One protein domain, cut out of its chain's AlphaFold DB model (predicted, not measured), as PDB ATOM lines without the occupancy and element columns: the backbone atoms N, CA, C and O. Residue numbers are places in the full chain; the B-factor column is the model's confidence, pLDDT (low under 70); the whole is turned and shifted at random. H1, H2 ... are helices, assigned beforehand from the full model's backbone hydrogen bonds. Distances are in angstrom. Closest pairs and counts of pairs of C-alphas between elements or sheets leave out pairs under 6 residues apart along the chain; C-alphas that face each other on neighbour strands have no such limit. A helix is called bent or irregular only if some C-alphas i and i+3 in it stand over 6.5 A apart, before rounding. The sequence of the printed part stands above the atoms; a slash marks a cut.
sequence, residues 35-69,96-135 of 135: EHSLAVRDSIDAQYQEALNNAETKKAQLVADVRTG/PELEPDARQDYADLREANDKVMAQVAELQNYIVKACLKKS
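AT A GLANCE: This is residues 35 to 69 and 96 to 135 of the 135 residues of the protein "Prophage endopeptidase" of Pseudomonas sp. LAMO17WK12:I9 (UniProt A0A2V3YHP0). Two long helices, H1 and H2, lie side by side and run opposite ways, together making a slender rod. The chain is cut between them, at the end of the rod where H1 ends and H2 begins, and short stretches with no named element stand at both sides of the cut. The printed part has 75 residues with two named helices, H1 then H2, and no named strand; the class is all helix. It is only just extended, close to loose, with a radius of gyration of the C-alphas of 17.2 A and spans of 57 by 17 by 13 A.

IN THESE COORDINATES: The printed part begins with H1, residues 35 to 67, which is 48.0 A long from C-alpha 35 at (347.559, 216.664, 252.964) to C-alpha 67 at (377.791, 211.601, 216.030). H2, residues 100 to 134, is the longest helix by residues and measures 51.6 A from C-alpha 100 at (374.767, 215.146, 209.101) to C-alpha 134 at (337.933, 212.404, 245.193). H2 is neither bent nor irregular, but only just: C-alphas 129 and 132 are 6.3 A apart.

HOW THE PARTS SIT: H1 and H2 touch, with 13 pairs of C-alphas within 8 A. Their closest C-alphas, those of Ser 37 and Ala 130, are 6.2 A apart. The two helices run opposite ways at a shallow tilt of 12 degrees, and their centres are 10.7 A apart. In H1 every O i to N i+4 pair is within hydrogen-bond range; in H2 27 of 31 are.

THE WHOLE: The two C-alphas farthest apart, those of Glu 35 and Pro 96, are 57.4 A from each other. The link from H1 to H2 runs across the cut: residues 70 to 95 are not printed, and C-alphas 69 and 96 are 14.4 A apart. The printed part ends at Ser 135, the chain's last residue. The mean pLDDT of the printed part is 85.2, and residues 134 to 135 are under 70.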
ATOM      1  N   GLU A  35     346.216 217.218 252.762       92.75
ATOM      2  CA  GLU A  35     347.559 216.664 252.964       92.75
ATOM      3  C   GLU A  35     347.783 215.397 252.135       92.75
ATOM      4  O   GLU A  35     348.780 215.281 251.422       92.75
ATOM      5  N   HIS A  36     346.819 214.471 252.143       90.81
ATOM      6  CA  HIS A  36     346.893 213.271 251.312       90.81
ATOM      7  C   HIS A  36     346.959 213.617 249.815       90.81
ATOM      8  O   HIS A  36     347.723 213.012 249.064       90.81
ATOM      9  N   SER A  37     346.180 214.605 249.361       87.88
ATOM     10  CA  SER A  37     346.220 215.060 247.968       87.88
ATOM     11  C   SER A  37     347.585 215.636 247.581       87.88
ATOM     12  O   SER A  37     348.034 215.401 246.459       87.88
ATOM     13  N   LEU A  38     348.237 216.379 248.480       92.50
ATOM     14  CA  LEU A  38     349.585 216.897 248.258       92.50
ATOM     15  C   LEU A  38     350.606 215.762 248.183       92.50
ATOM     16  O   LEU A  38     351.374 215.707 247.229       92.50
ATOM     17  N   ALA A  39     350.550 214.803 249.109       93.75
ATOM     18  CA  ALA A  39     351.453 213.653 249.107       93.75
ATOM     19  C   ALA A  39     351.344 212.822 247.815       93.75
ATOM     20  O   ALA A  39     352.353 212.383 247.259       93.75
ATOM     21  N   VAL A  40     350.124 212.626 247.299       91.06
ATOM     22  CA  VAL A  40     349.909 211.948 246.011       91.06
ATOM     23  C   VAL A  40     350.498 212.755 244.854       91.06
ATOM     24  O   VAL A  40     351.166 212.162 244.007       91.06
ATOM     25  N   ARG A  41     350.279 214.077 244.811       90.19
ATOM     26  CA  ARG A  41     350.867 214.951 243.783       90.19
ATOM     27  C   ARG A  41     352.391 214.859 243.805       90.19
ATOM     28  O   ARG A  41     352.984 214.541 242.782       90.19
ATOM     29  N   ASP A  42     353.003 215.052 244.967       92.81
ATOM     30  CA  ASP A  42     354.460 215.079 245.108       92.81
ATOM     31  C   ASP A  42     355.092 213.725 244.733       92.81
ATOM     32  O   ASP A  42     356.179 213.668 244.158       92.81
ATOM     33  N   SER A  43     354.388 212.613 244.980       93.19
ATOM     34  CA  SER A  43     354.806 211.283 244.521       93.19
ATOM     35  C   SER A  43     354.788 211.140 242.994       93.19
ATOM     36  O   SER A  43     355.655 210.462 242.433       93.19
ATOM     37  N   ILE A  44     353.804 211.736 242.316       90.44
ATOM     38  CA  ILE A  44     353.730 211.743 240.848       90.44
ATOM     39  C   ILE A  44     354.845 212.629 240.285       90.44
ATOM     40  O   ILE A  44     355.584 212.176 239.410       90.44
ATOM     41  N   ASP A  45     355.029 213.823 240.851       88.38
ATOM     42  CA  ASP A  45     356.076 214.765 240.452       88.38
ATOM     43  C   ASP A  45     357.470 214.133 240.567       88.38
ATOM     44  O   ASP A  45     358.268 214.209 239.633       88.38
ATOM     45  N   ALA A  46     357.759 213.443 241.675       93.88
ATOM     46  CA  ALA A  46     359.041 212.769 241.875       93.88
ATOM     47  C   ALA A  46     359.311 211.686 240.813       93.88
ATOM     48  O   ALA A  46     360.396 211.646 240.232       93.88
ATOM     49  N   GLN A  47     358.315 210.843 240.514       89.88
ATOM     50  CA  GLN A  47     358.430 209.809 239.476       89.88
ATOM     51  C   GLN A  47     358.657 210.419 238.090       89.88
ATOM     52  O   GLN A  47     359.441 209.900 237.292       89.88
ATOM     53  N   TYR A  48     357.978 211.525 237.798       86.75
ATOM     54  CA  TYR A  48     358.107 212.210 236.522       86.75
ATOM     55  C   TYR A  48     359.482 212.868 236.352       86.75
ATOM     56  O   TYR A  48     360.107 212.725 235.300       86.75
ATOM     57  N   GLN A  49     359.994 213.522 237.395       90.25
ATOM     58  CA  GLN A  49     361.338 214.106 237.391       90.25
ATOM     59  C   GLN A  49     362.424 213.045 237.184       90.25
ATOM     60  O   GLN A  49     363.351 213.246 236.398       90.25
ATOM     61  N   GLU A  50     362.298 211.880 237.825       90.12
ATOM     62  CA  GLU A  50     363.219 210.764 237.598       90.12
ATOM     63  C   GLU A  50     363.164 210.270 236.143       90.12
ATOM     64  O   GLU A  50     364.204 210.075 235.502       90.12
ATOM     65  N   ALA A  51     361.958 210.098 235.594       84.88
ATOM     66  CA  ALA A  51     361.774 209.676 234.210       84.88
ATOM     67  C   ALA A  51     362.387 210.675 233.214       84.88
ATOM     68  O   ALA A  51     363.048 210.249 232.263       84.88
ATOM     69  N   LEU A  52     362.228 211.983 233.457       87.56
ATOM     70  CA  LEU A  52     362.842 213.043 232.655       87.56
ATOM     71  C   LEU A  52     364.371 212.966 232.678       87.56
ATOM     72  O   LEU A  52     364.985 212.869 231.617       87.56
ATOM     73  N   ASN A  53     364.985 212.915 233.861       88.62
ATOM     74  CA  ASN A  53     366.446 212.846 233.994       88.62
ATOM     75  C   ASN A  53     367.033 211.606 233.299       88.62
ATOM     76  O   ASN A  53     368.058 211.669 232.609       88.62
ATOM     77  N   ASN A  54     366.358 210.464 233.447       84.50
ATOM     78  CA  ASN A  54     366.744 209.220 232.787       84.50
ATOM     79  C   ASN A  54     366.635 209.322 231.257       84.50
ATOM     80  O   ASN A  54     367.493 208.790 230.545       84.50
ATOM     81  N   ALA A  55     365.601 209.990 230.739       81.44
ATOM     82  CA  ALA A  55     365.422 210.210 229.306       81.44
ATOM     83  C   ALA A  55     366.486 211.164 228.738       81.44
ATOM     84  O   ALA A  55     367.119 210.834 227.733       81.44
ATOM     85  N   GLU A  56     366.749 212.287 229.410       83.69
ATOM     86  CA  GLU A  56     367.765 213.267 229.002       83.69
ATOM     87  C   GLU A  56     369.162 212.635 228.926       83.69
ATOM     88  O   GLU A  56     369.871 212.792 227.927       83.69
ATOM     89  N   THR A  57     369.523 211.829 229.929       87.31
ATOM     90  CA  THR A  57     370.806 211.110 229.952       87.31
ATOM     91  C   THR A  57     370.921 210.122 228.788       87.31
ATOM     92  O   THR A  57     371.921 210.106 228.066       87.31
ATOM     93  N   LYS A  58     369.884 209.303 228.560       84.50
ATOM     94  CA  LYS A  58     369.867 208.328 227.454       84.50
ATOM     95  C   LYS A  58     369.946 209.012 226.091       84.50
ATOM     96  O   LYS A  58     370.626 208.500 225.201       84.50
ATOM     97  N   LYS A  59     369.296 210.168 225.928       81.50
ATOM     98  CA  LYS A  59     369.362 210.961 224.698       81.50
ATOM     99  C   LYS A  59     370.769 211.481 224.436       81.50
ATOM    100  O   LYS A  59     371.279 211.298 223.333       81.50
ATOM    101  N   ALA A  60     371.400 212.103 225.434       85.50
ATOM    102  CA  ALA A  60     372.754 212.632 225.296       85.50
ATOM    103  C   ALA A  60     373.729 211.539 224.828       85.50
ATOM    104  O   ALA A  60     374.515 211.759 223.904       85.50
ATOM    105  N   GLN A  61     373.600 210.332 225.388       88.19
ATOM    106  CA  GLN A  61     374.377 209.177 224.951       88.19
ATOM    107  C   GLN A  61     374.052 208.761 223.509       88.19
ATOM    108  O   GLN A  61     374.966 208.531 222.722       88.19
ATOM    109  N   LEU A  62     372.771 208.683 223.129       84.44
ATOM    110  CA  LEU A  62     372.374 208.298 221.772       84.44
ATOM    111  C   LEU A  62     372.907 209.276 220.713       84.44
ATOM    112  O   LEU A  62     373.435 208.840 219.693       84.44
ATOM    113  N   VAL A  63     372.814 210.584 220.968       84.00
ATOM    114  CA  VAL A  63     373.353 211.621 220.075       84.00
ATOM    115  C   VAL A  63     374.874 211.498 219.967       84.00
ATOM    116  O   VAL A  63     375.418 211.560 218.864       84.00
ATOM    117  N   ALA A  64     375.573 211.264 221.082       87.69
ATOM    118  CA  ALA A  64     377.015 211.038 221.071       87.69
ATOM    119  C   ALA A  64     377.398 209.789 220.258       87.69
ATOM    120  O   ALA A  64     378.313 209.859 219.433       87.69
ATOM    121  N   ASP A  65     376.675 208.680 220.428       88.50
ATOM    122  CA  ASP A  65     376.907 207.433 219.694       88.50
ATOM    123  C   ASP A  65     376.679 207.614 218.183       88.50
ATOM    124  O   ASP A  65     377.455 207.100 217.377       88.50
ATOM    125  N   VAL A  66     375.640 208.362 217.788       84.44
ATOM    126  CA  VAL A  66     375.337 208.650 216.374       84.44
ATOM    127  C   VAL A  66     376.382 209.583 215.766       84.44
ATOM    128  O   VAL A  66     376.867 209.338 214.661       84.44
ATOM    129  N   ARG A  67     376.783 210.634 216.491       81.56
ATOM    130  CA  ARG A  67     377.791 211.601 216.030       81.56
ATOM    131  C   ARG A  67     379.173 210.969 215.865       81.56
ATOM    132  O   ARG A  67     379.901 211.324 214.944       81.56
ATOM    133  N   THR A  68     379.542 210.055 216.760       87.00
ATOM    134  CA  THR A  68     380.840 209.355 216.728       87.00
ATOM    135  C   THR A  68     380.840 208.122 215.820       87.00
ATOM    136  O   THR A  68     381.893 207.526 215.609       87.00
ATOM    137  N   GLY A  69     379.685 207.744 215.259       82.56
ATOM    138  CA  GLY A  69     379.546 206.595 214.363       82.56
ATOM    139  C   GLY A  69     379.528 205.234 215.066       82.56
ATOM    140  O   GLY A  69     379.526 204.209 214.388       82.56
ATOM    141  N   PRO A  96     372.471 204.321 202.080       72.88
ATOM    142  CA  PRO A  96     371.849 205.631 202.178       72.88
ATOM    143  C   PRO A  96     371.627 206.000 203.650       72.88
ATOM    144  O   PRO A  96     370.996 205.262 204.413       72.88
ATOM    145  N   GLU A  97     372.161 207.154 204.038       77.44
ATOM    146  CA  GLU A  97     372.067 207.734 205.377       77.44
ATOM    147  C   GLU A  97     371.549 209.168 205.283       77.44
ATOM    148  O   GLU A  97     371.647 209.812 204.241       77.44
ATOM    149  N   LEU A  98     370.991 209.662 206.387       79.69
ATOM    150  CA  LEU A  98     370.657 211.077 206.523       79.69
ATOM    151  C   LEU A  98     371.934 211.934 206.439       79.69
ATOM    152  O   LEU A  98     372.980 211.562 206.993       79.69
ATOM    153  N   GLU A  99     371.827 213.102 205.803       79.25
ATOM    154  CA  GLU A  99     372.861 214.140 205.880       79.25
ATOM    155  C   GLU A  99     373.145 214.494 207.357       79.25
ATOM    156  O   GLU A  99     372.275 214.309 208.220       79.25
ATOM    157  N   PRO A 100     374.376 214.909 207.712       78.44
ATOM    158  CA  PRO A 100     374.767 215.146 209.101       78.44
ATOM    159  C   PRO A 100     373.846 216.101 209.873       78.44
ATOM    160  O   PRO A 100     373.614 215.876 211.058       78.44
ATOM    161  N   ASP A 101     373.316 217.130 209.213       76.50
ATOM    162  CA  ASP A 101     372.344 218.080 209.765       76.50
ATOM    163  C   ASP A 101     370.975 217.420 210.002       76.50
ATOM    164  O   ASP A 101     370.465 217.430 211.121       76.50
ATOM    165  N   ALA A 102     370.444 216.709 209.005       81.81
ATOM    166  CA  ALA A 102     369.179 215.986 209.100       81.81
ATOM    167  C   ALA A 102     369.199 214.866 210.160       81.81
ATOM    168  O   ALA A 102     368.157 214.513 210.718       81.81
ATOM    169  N   ARG A 103     370.373 214.291 210.468       80.25
ATOM    170  CA  ARG A 103     370.535 213.344 211.588       80.25
ATOM    171  C   ARG A 103     370.273 214.001 212.936       80.25
ATOM    172  O   ARG A 103     369.638 213.378 213.787       80.25
ATOM    173  N   GLN A 104     370.784 215.214 213.126       78.44
ATOM    174  CA  GLN A 104     370.619 215.974 214.359       78.44
ATOM    175  C   GLN A 104     369.154 216.402 214.517       78.44
ATOM    176  O   GLN A 104     368.544 216.098 215.540       78.44
ATOM    177  N   ASP A 105     368.558 216.957 213.460       84.06
ATOM    178  CA  ASP A 105     367.154 217.386 213.453       84.06
ATOM    179  C   ASP A 105     366.186 216.228 213.741       84.06
ATOM    180  O   ASP A 105     365.224 216.371 214.498       84.06
ATOM    181  N   TYR A 106     366.444 215.042 213.175       83.88
ATOM    182  CA  TYR A 106     365.646 213.849 213.463       83.88
ATOM    183  C   TYR A 106     365.747 213.424 214.934       83.88
ATOM    184  O   TYR A 106     364.742 213.023 215.527       83.88
ATOM    185  N   ALA A 107     366.941 213.499 215.528       80.81
ATOM    186  CA  ALA A 107     367.147 213.157 216.932       80.81
ATOM    187  C   ALA A 107     366.413 214.135 217.865       80.81
ATOM    188  O   ALA A 107     365.726 213.691 218.787       80.81
ATOM    189  N   ASP A 108     366.495 215.434 217.580       83.50
ATOM    190  CA  ASP A 108     365.829 216.484 218.355       83.50
ATOM    191  C   ASP A 108     364.298 216.387 218.227       83.50
ATOM    192  O   ASP A 108     363.567 216.501 219.214       83.50
ATOM    193  N   LEU A 109     363.784 216.079 217.030       88.94
ATOM    194  CA  LEU A 109     362.356 215.831 216.827       88.94
ATOM    195  C   LEU A 109     361.869 214.612 217.623       88.94
ATOM    196  O   LEU A 109     360.790 214.644 218.221       88.94
ATOM    197  N   ARG A 110     362.659 213.532 217.635       85.19
ATOM    198  CA  ARG A 110     362.354 212.328 218.417       85.19
ATOM    199  C   ARG A 110     362.297 212.627 219.909       85.19
ATOM    200  O   ARG A 110     361.357 212.199 220.568       85.19
ATOM    201  N   GLU A 111     363.251 213.402 220.413       82.56
ATOM    202  CA  GLU A 111     363.250 213.862 221.800       82.56
ATOM    203  C   GLU A 111     362.003 214.685 222.124       82.56
ATOM    204  O   GLU A 111     361.342 214.429 223.132       82.56
ATOM    205  N   ALA A 112     361.676 215.671 221.287       86.06
ATOM    206  CA  ALA A 112     360.516 216.521 221.511       86.06
ATOM    207  C   ALA A 112     359.226 215.688 221.580       86.06
ATOM    208  O   ALA A 112     358.379 215.926 222.443       86.06
ATOM    209  N   ASN A 113     359.097 214.674 220.718       90.50
ATOM    210  CA  ASN A 113     357.966 213.755 220.742       90.50
ATOM    211  C   ASN A 113     357.916 212.925 222.034       90.50
ATOM    212  O   ASN A 113     356.879 212.908 222.697       90.50
ATOM    213  N   ASP A 114     359.030 212.300 222.424       85.38
ATOM    214  CA  ASP A 114     359.107 211.482 223.640       85.38
ATOM    215  C   ASP A 114     358.779 212.319 224.895       85.38
ATOM    216  O   ASP A 114     358.039 211.871 225.777       85.38
ATOM    217  N   LYS A 115     359.240 213.577 224.945       85.25
ATOM    218  CA  LYS A 115     358.933 214.523 226.029       85.25
ATOM    219  C   LYS A 115     357.444 214.861 226.102       85.25
ATOM    220  O   LYS A 115     356.863 214.793 227.185       85.25
ATOM    221  N   VAL A 116     356.819 215.204 224.973       90.06
ATOM    222  CA  VAL A 116     355.379 215.517 224.922       90.06
ATOM    223  C   VAL A 116     354.546 214.299 225.323       90.06
ATOM    224  O   VAL A 116     353.607 214.429 226.105       90.06
ATOM    225  N   MET A 117     354.910 213.102 224.857       90.31
ATOM    226  CA  MET A 117     354.223 211.863 225.237       90.31
ATOM    227  C   MET A 117     354.304 211.600 226.746       90.31
ATOM    228  O   MET A 117     353.297 211.248 227.361       90.31
ATOM    229  N   ALA A 118     355.473 211.820 227.357       85.25
ATOM    230  CA  ALA A 118     355.644 211.691 228.801       85.25
ATOM    231  C   ALA A 118     354.806 212.718 229.582       85.25
ATOM    232  O   ALA A 118     354.164 212.352 230.564       85.25
ATOM    233  N   GLN A 119     354.764 213.977 229.129       85.62
ATOM    234  CA  GLN A 119     353.931 215.028 229.734       85.62
ATOM    235  C   GLN A 119     352.441 214.682 229.683       85.62
ATOM    236  O   GLN A 119     351.736 214.824 230.677       85.62
ATOM    237  N   VAL A 120     351.951 214.195 228.541       93.62
ATOM    238  CA  VAL A 120     350.541 213.803 228.394       93.62
ATOM    239  C   VAL A 120     350.199 212.622 229.306       93.62
ATOM    240  O   VAL A 120     349.150 212.634 229.947       93.62
ATOM    241  N   ALA A 121     351.072 211.615 229.389       89.69
ATOM    242  CA  ALA A 121     350.864 210.462 230.262       89.69
ATOM    243  C   ALA A 121     350.861 210.851 231.752       89.69
ATOM    244  O   ALA A 121     350.051 210.335 232.523       89.69
ATOM    245  N   GLU A 122     351.737 211.774 232.156       89.00
ATOM    246  CA  GLU A 122     351.755 212.334 233.510       89.00
ATOM    247  C   GLU A 122     350.451 213.081 233.805       89.00
ATOM    248  O   GLU A 122     349.770 212.736 234.769       89.00
ATOM    249  N   LEU A 123     350.011 213.970 232.910       92.88
ATOM    250  CA  LEU A 123     348.761 214.713 233.079       92.88
ATOM    251  C   LEU A 123     347.549 213.777 233.223       92.88
ATOM    252  O   LEU A 123     346.675 213.994 234.064       92.88
ATOM    253  N   GLN A 124     347.501 212.697 232.438       91.19
ATOM    254  CA  GLN A 124     346.475 211.658 232.573       91.19
ATOM    255  C   GLN A 124     346.533 210.973 233.948       91.19
ATOM    256  O   GLN A 124     345.498 210.769 234.584       91.19
ATOM    257  N   ASN A 125     347.732 210.635 234.424       89.38
ATOM    258  CA  ASN A 125     347.957 210.003 235.723       89.38
ATOM    259  C   ASN A 125     347.542 210.927 236.878       89.38
ATOM    260  O   ASN A 125     346.845 210.483 237.794       89.38
ATOM    261  N   TYR A 126     347.887 212.213 236.795       89.19
ATOM    262  CA  TYR A 126     347.454 213.243 237.732       89.19
ATOM    263  C   TYR A 126     345.927 213.340 237.792       89.19
ATOM    264  O   TYR A 126     345.345 213.240 238.873       89.19
ATOM    265  N   ILE A 127     345.252 213.436 236.641       90.06
ATOM    266  CA  ILE A 127     343.784 213.483 236.588       90.06
ATOM    267  C   ILE A 127     343.178 212.252 237.272       90.06
ATOM    268  O   ILE A 127     342.298 212.386 238.120       90.06
ATOM    269  N   VAL A 128     343.666 211.051 236.958       90.00
ATOM    270  CA  VAL A 128     343.125 209.804 237.522       90.00
ATOM    271  C   VAL A 128     343.384 209.693 239.027       90.00
ATOM    272  O   VAL A 128     342.477 209.343 239.782       90.00
ATOM    273  N   LYS A 129     344.605 209.978 239.487       86.62
ATOM    274  CA  LYS A 129     345.009 209.733 240.880       86.62
ATOM    275  C   LYS A 129     344.677 210.872 241.833       86.62
ATOM    276  O   LYS A 129     344.370 210.592 242.991       86.62
ATOM    277  N   ALA A 130     344.758 212.118 241.375       82.44
ATOM    278  CA  ALA A 130     344.592 213.303 242.209       82.44
ATOM    279  C   ALA A 130     343.224 213.975 242.019       82.44
ATOM    280  O   ALA A 130     342.632 214.416 243.002       82.44
ATOM    281  N   CYS A 131     342.684 214.031 240.794       84.38
ATOM    282  CA  CYS A 131     341.410 214.718 240.539       84.38
ATOM    283  C   CYS A 131     340.189 213.798 240.682       84.38
ATOM    284  O   CYS A 131     339.225 214.160 241.350       84.38
ATOM    285  N   LEU A 132     340.218 212.613 240.065       82.81
ATOM    286  CA  LEU A 132     339.054 211.720 239.974       82.81
ATOM    287  C   LEU A 132     338.892 210.782 241.176       82.81
ATOM    288  O   LEU A 132     337.794 210.294 241.419       82.81
ATOM    289  N   LYS A 133     339.942 210.558 241.973       70.56
ATOM    290  CA  LYS A 133     339.875 209.715 243.183       70.56
ATOM    291  C   LYS A 133     339.092 210.365 244.342       70.56
ATOM    292  O   LYS A 133     338.962 209.765 245.404       70.56
ATOM    293  N   LYS A 134     338.586 211.589 244.158       58.72
ATOM    294  CA  LYS A 134     337.933 212.404 245.193       58.72
ATOM    295  C   LYS A 134     336.394 212.307 245.222       58.72
ATOM    296  O   LYS A 134     335.779 213.167 245.846       58.72
ATOM    297  N   SER A 135     335.777 211.319 244.559       47.72
ATOM    298  CA  SER A 135     334.321 211.076 244.620       47.72
ATOM    299  C   SER A 135     333.947 209.988 245.615       47.72
ATOM    300  O   SER A 135     334.490 208.871 245.446       47.72
TER     301      SER A 135